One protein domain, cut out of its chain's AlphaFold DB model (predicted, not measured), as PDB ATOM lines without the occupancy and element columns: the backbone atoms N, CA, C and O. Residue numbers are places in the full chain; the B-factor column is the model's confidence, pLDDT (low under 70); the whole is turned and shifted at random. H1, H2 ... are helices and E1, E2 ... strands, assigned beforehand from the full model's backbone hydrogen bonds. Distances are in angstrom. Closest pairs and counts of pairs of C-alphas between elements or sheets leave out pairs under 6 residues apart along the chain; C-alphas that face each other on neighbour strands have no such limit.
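Overview. This is residues 6 to 50 of the 148 residues of the protein "FtsZ_C domain-containing protein" of Spirochaetae bacterium HGW-Spirochaetae-8 (UniProt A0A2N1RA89). This is a domain of little regular structure: one helix, H1, lies along part of a rod, and a long unnamed stretch, residues 27 to 46, turns at one end and runs back along its length to the other. From there the short strand E1, residues 47 to 49, heads back toward the middle of the rod, while residues 25 to 31 stick out at the opposite end. The printed part has 45 residues, 17 of them in named elements, H1 then E1, and its class is mostly helix. It is only just loose, close to compact, with a radius of gyration of the C-alphas of 11.6 A, and spans 35 by 15 by 12 A.

Along the chain. H1, residues 13 to 26, measures 20.2 A from C-alpha 13 at (207.567, 125.840, 223.082) to C-alpha 26 at (201.905, 121.960, 242.131). E1, residues 47 to 49, ends with C-alpha 49 at (198.718, 132.403, 232.374).

Arrangement. In H1 every O i to N i+4 pair is within hydrogen-bond range. H1 and E1 are only just apart, their closest C-alphas 8.4 A from each other. E1 pairs with no named strand.

Size, cuts and confidence. The C-alphas farthest apart, those of Asp 30 and Glu 42, are 35.6 A apart. The link from H1 to E1 is long, 20 residues. The printed part has no cut, and no printed residue is under 70 in pLDDT.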
ATOM      1  N   ALA A   6     198.364 132.603 227.246       90.12
ATOM      2  CA  ALA A   6     198.345 133.555 226.143       90.12
ATOM      3  C   ALA A   6     199.702 134.241 225.998       90.12
ATOM      4  O   ALA A   6     200.254 134.727 226.984       90.12
ATOM      5  N   GLY A   7     200.204 134.313 224.770       89.75
ATOM      6  CA  GLY A   7     201.456 134.987 224.436       89.75
ATOM      7  C   GLY A   7     201.408 135.600 223.040       89.75
ATOM      8  O   GLY A   7     200.513 135.289 222.245       89.75
ATOM      9  N   GLY A   8     202.352 136.501 222.779       88.44
ATOM     10  CA  GLY A   8     202.585 137.058 221.451       88.44
ATOM     11  C   GLY A   8     203.407 136.123 220.562       88.44
ATOM     12  O   GLY A   8     203.498 134.917 220.779       88.44
ATOM     13  N   ASP A   9     204.032 136.712 219.556       87.25
ATOM     14  CA  ASP A   9     204.935 136.093 218.582       87.25
ATOM     15  C   ASP A   9     206.229 135.527 219.193       87.25
ATOM     16  O   ASP A   9     206.843 134.636 218.609       87.25
ATOM     17  N   GLY A  10     206.610 135.999 220.381       87.62
ATOM     18  CA  GLY A  10     207.789 135.527 221.108       87.62
ATOM     19  C   GLY A  10     207.586 134.266 221.953       87.62
ATOM     20  O   GLY A  10     208.567 133.766 222.488       87.62
ATOM     21  N   LEU A  11     206.357 133.748 222.095       88.69
ATOM     22  CA  LEU A  11     206.100 132.587 222.954       88.69
ATOM     23  C   LEU A  11     206.730 131.318 222.364       88.69
ATOM     24  O   LEU A  11     206.307 130.817 221.319       88.69
ATOM     25  N   THR A  12     207.712 130.764 223.070       91.06
ATOM     26  CA  THR A  12     208.408 129.545 222.659       91.06
ATOM     27  C   THR A  12     207.760 128.284 223.232       91.06
ATOM     28  O   THR A  12     207.084 128.298 224.262       91.06
ATOM     29  N   LEU A  13     208.010 127.144 222.578       90.31
ATOM     30  CA  LEU A  13     207.567 125.840 223.082       90.31
ATOM     31  C   LEU A  13     208.202 125.498 224.438       90.31
ATOM     32  O   LEU A  13     207.580 124.813 225.244       90.31
ATOM     33  N   GLN A  14     209.425 125.975 224.687       93.00
ATOM     34  CA  GLN A  14     210.122 125.740 225.947       93.00
ATOM     35  C   GLN A  14     209.415 126.448 227.104       93.00
ATOM     36  O   GLN A  14     209.079 125.803 228.086       93.00
ATOM     37  N   GLU A  15     209.082 127.732 226.954       90.88
ATOM     38  CA  GLU A  15     208.336 128.471 227.981       90.88
ATOM     39  C   GLU A  15     206.952 127.864 228.235       90.88
ATOM     40  O   GLU A  15     206.495 127.801 229.374       90.88
ATOM     41  N   TYR A  16     206.282 127.385 227.181       91.50
ATOM     42  CA  TYR A  16     205.028 126.651 227.328       91.50
ATOM     43  C   TYR A  16     205.213 125.386 228.180       91.50
ATOM     44  O   TYR A  16     204.433 125.148 229.101       91.50
ATOM     45  N   GLN A  17     206.245 124.592 227.885       93.12
ATOM     46  CA  GLN A  17     206.542 123.364 228.617       93.12
ATOM     47  C   GLN A  17     206.878 123.653 230.084       93.12
ATOM     48  O   GLN A  17     206.306 123.006 230.958       93.12
ATOM     49  N   ASP A  18     207.717 124.657 230.347       92.94
ATOM     50  CA  ASP A  18     208.118 125.060 231.698       92.94
ATOM     51  C   ASP A  18     206.895 125.454 232.546       92.94
ATOM     52  O   ASP A  18     206.773 125.064 233.708       92.94
ATOM     53  N   VAL A  19     205.939 126.190 231.966       92.31
ATOM     54  CA  VAL A  19     204.700 126.572 232.665       92.31
ATOM     55  C   VAL A  19     203.819 125.357 232.954       92.31
ATOM     56  O   VAL A  19     203.248 125.256 234.042       92.31
ATOM     57  N   VAL A  20     203.677 124.440 231.995       91.19
ATOM     58  CA  VAL A  20     202.865 123.228 232.177       91.19
ATOM     59  C   VAL A  20     203.474 122.318 233.241       91.19
ATOM     60  O   VAL A  20     202.741 121.806 234.088       91.19
ATOM     61  N   GLU A  21     204.794 122.143 233.232       92.88
ATOM     62  CA  GLU A  21     205.519 121.358 234.230       92.88
ATOM     63  C   GLU A  21     205.353 121.969 235.622       92.88
ATOM     64  O   GLU A  21     204.882 121.286 236.528       92.88
ATOM     65  N   LEU A  22     205.562 123.283 235.754       93.56
ATOM     66  CA  LEU A  22     205.357 123.998 237.012       93.56
ATOM     67  C   LEU A  22     203.936 123.813 237.566       93.56
ATOM     68  O   LEU A  22     203.756 123.588 238.762       93.56
ATOM     69  N   ILE A  23     202.902 123.906 236.724       92.19
ATOM     70  CA  ILE A  23     201.515 123.686 237.165       92.19
ATOM     71  C   ILE A  23     201.321 122.233 237.607       92.19
ATOM     72  O   ILE A  23     200.697 121.992 238.637       92.19
ATOM     73  N   THR A  24     201.873 121.283 236.855       91.81
ATOM     74  CA  THR A  24     201.750 119.847 237.134       91.81
ATOM     75  C   THR A  24     202.397 119.472 238.463       91.81
ATOM     76  O   THR A  24     201.776 118.768 239.251       91.81
ATOM     77  N   GLU A  25     203.585 120.001 238.759       92.94
ATOM     78  CA  GLU A  25     204.290 119.787 240.032       92.94
ATOM     79  C   GLU A  25     203.521 120.314 241.252       92.94
ATOM     80  O   GLU A  25     203.655 119.789 242.355       92.94
ATOM     81  N   ASN A  26     202.719 121.366 241.068       90.94
ATOM     82  CA  ASN A  26     201.905 121.960 242.131       90.94
ATOM     83  C   ASN A  26     200.505 121.329 242.239       90.94
ATOM     84  O   ASN A  26     199.752 121.651 243.164       90.94
ATOM     85  N   CYS A  27     200.129 120.466 241.298       91.00
ATOM     86  CA  CYS A  27     198.870 119.734 241.313       91.00
ATOM     87  C   CYS A  27     199.035 118.354 241.969       91.00
ATOM     88  O   CYS A  27     200.138 117.853 242.160       91.00
ATOM     89  N   ALA A  28     197.912 117.736 242.339       90.88
ATOM     90  CA  ALA A  28     197.914 116.353 242.806       90.88
ATOM     91  C   ALA A  28     198.306 115.394 241.668       90.88
ATOM     92  O   ALA A  28     198.017 115.665 240.502       90.88
ATOM     93  N   GLU A  29     198.915 114.253 242.006       88.44
ATOM     94  CA  GLU A  29     199.369 113.251 241.025       88.44
ATOM     95  C   GLU A  29     198.225 112.662 240.177       88.44
ATOM     96  O   GLU A  29     198.452 112.196 239.063       88.44
ATOM     97  N   ASP A  30     196.991 112.691 240.686       89.31
ATOM     98  CA  ASP A  30     195.782 112.216 240.010       89.31
ATOM     99  C   ASP A  30     194.961 113.342 239.351       89.31
ATOM    100  O   ASP A  30     193.877 113.094 238.812       89.31
ATOM    101  N   ALA A  31     195.461 114.582 239.364       90.69
ATOM    102  CA  ALA A  31     194.759 115.718 238.787       90.69
ATOM    103  C   ALA A  31     194.724 115.646 237.252       90.69
ATOM    104  O   ALA A  31     195.742 115.483 236.577       90.69
ATOM    105  N   LEU A  32     193.538 115.853 236.671       90.56
ATOM    106  CA  LEU A  32     193.385 116.001 235.226       90.56
ATOM    107  C   LEU A  32     193.730 117.434 234.801       90.56
ATOM    108  O   LEU A  32     192.975 118.369 235.071       90.56
ATOM    109  N   ILE A  33     194.834 117.593 234.076       90.62
ATOM    110  CA  ILE A  33     195.293 118.891 233.574       90.62
ATOM    111  C   ILE A  33     194.920 119.038 232.099       90.62
ATOM    112  O   ILE A  33     195.274 118.211 231.261       90.62
ATOM    113  N   ILE A  34     194.217 120.127 231.774       90.56
ATOM    114  CA  ILE A  34     193.875 120.504 230.399       90.56
ATOM    115  C   ILE A  34     194.656 121.772 230.054       90.56
ATOM    116  O   ILE A  34     194.256 122.879 230.417       90.56
ATOM    117  N   ALA A  35     195.780 121.603 229.361       89.06
ATOM    118  CA  ALA A  35     196.619 122.705 228.905       89.06
ATOM    119  C   ALA A  35     196.252 123.135 227.476       89.06
ATOM    120  O   ALA A  35     195.879 122.321 226.631       89.06
ATOM    121  N   GLY A  36     196.364 124.433 227.205       88.75
ATOM    122  CA  GLY A  36     196.153 125.006 225.882       88.75
ATOM    123  C   GLY A  36     196.833 126.361 225.763       88.75
ATOM    124  O   GLY A  36     197.200 126.966 226.770       88.75
ATOM    125  N   GLN A  37     196.967 126.849 224.533       89.88
ATOM    126  CA  GLN A  37     197.572 128.146 224.241       89.88
ATOM    127  C   GLN A  37     196.660 129.002 223.362       89.88
ATOM    128  O   GLN A  37     195.897 128.490 222.541       89.88
ATOM    129  N   ALA A  38     196.759 130.313 223.526       90.12
ATOM    130  CA  ALA A  38     196.077 131.321 222.739       90.12
ATOM    131  C   ALA A  38     197.098 132.340 222.230       90.12
ATOM    132  O   ALA A  38     197.992 132.767 222.958       90.12
ATOM    133  N   TYR A  39     196.940 132.749 220.977       89.75
ATOM    134  CA  TYR A  39     197.760 133.800 220.394       89.75
ATOM    135  C   TYR A  39     197.123 135.162 220.659       89.75
ATOM    136  O   TYR A  39     195.936 135.356 220.384       89.75
ATOM    137  N   ASN A  40     197.905 136.104 221.179       89.38
ATOM    138  CA  ASN A  40     197.476 137.486 221.324       89.38
ATOM    139  C   ASN A  40     198.649 138.448 221.043       89.38
ATOM    140  O   ASN A  40     199.546 138.565 221.880       89.38
ATOM    141  N   PRO A  41     198.623 139.181 219.914       87.69
ATOM    142  CA  PRO A  41     199.708 140.080 219.523       87.69
ATOM    143  C   PRO A  41     199.846 141.310 220.433       87.69
ATOM    144  O   PRO A  41     200.910 141.919 220.477       87.69
ATOM    145  N   GLU A  42     198.813 141.682 221.198       89.25
ATOM    146  CA  GLU A  42     198.865 142.847 222.099       89.25
ATOM    147  C   GLU A  42     199.769 142.622 223.321       89.25
ATOM    148  O   GLU A  42     200.158 143.573 224.001       89.25
ATOM    149  N   LEU A  43     200.096 141.362 223.623       84.62
ATOM    150  CA  LEU A  43     200.965 140.996 224.739       84.62
ATOM    151  C   LEU A  43     202.455 141.222 224.431       84.62
ATOM    152  O   LEU A  43     203.232 141.395 225.374       84.62
ATOM    153  N   GLY A  44     202.855 141.274 223.154       86.31
ATOM    154  CA  GLY A  44     204.262 141.356 222.751       86.31
ATOM    155  C   GLY A  44     205.093 140.243 223.400       86.31
ATOM    156  O   GLY A  44     204.753 139.068 223.289       86.31
ATOM    157  N   GLU A  45     206.130 140.617 224.154       87.12
ATOM    158  CA  GLU A  45     207.005 139.687 224.894       87.12
ATOM    159  C   GLU A  45     206.422 139.182 226.231       87.12
ATOM    160  O   GLU A  45     207.094 138.478 226.982       87.12
ATOM    161  N   LYS A  46     205.191 139.557 226.596       88.94
ATOM    162  CA  LYS A  46     204.583 139.129 227.865       88.94
ATOM    163  C   LYS A  46     203.788 137.843 227.693       88.94
ATOM    164  O   LYS A  46     203.081 137.652 226.709       88.94
ATOM    165  N   ILE A  47     203.807 137.016 228.733       89.81
ATOM    166  CA  ILE A  47     202.999 135.799 228.816       89.81
ATOM    167  C   ILE A  47     201.949 135.989 229.909       89.81
ATOM    168  O   ILE A  47     202.242 136.455 231.011       89.81
ATOM    169  N   LYS A  48     200.702 135.640 229.602       90.06
ATOM    170  CA  LYS A  48     199.585 135.644 230.546       90.06
ATOM    171  C   LYS A  48     199.091 134.222 230.751       90.06
ATOM    172  O   LYS A  48     198.572 133.607 229.826       90.06
ATOM    173  N   VAL A  49     199.186 133.737 231.981       91.12
ATOM    174  CA  VAL A  49     198.718 132.403 232.374       91.12
ATOM    175  C   VAL A  49     197.446 132.552 233.202       91.12
ATOM    176  O   VAL A  49     197.391 133.387 234.107       91.12
ATOM    177  N   THR A  50     196.414 131.768 232.892       91.69
ATOM    178  CA  THR A  50     195.179 131.723 233.683       91.69
ATOM    179  C   THR A  50     194.878 130.286 234.075       91.69
ATOM    180  O   THR A  50     194.606 129.450 233.218       91.69
TER     181      THR A  50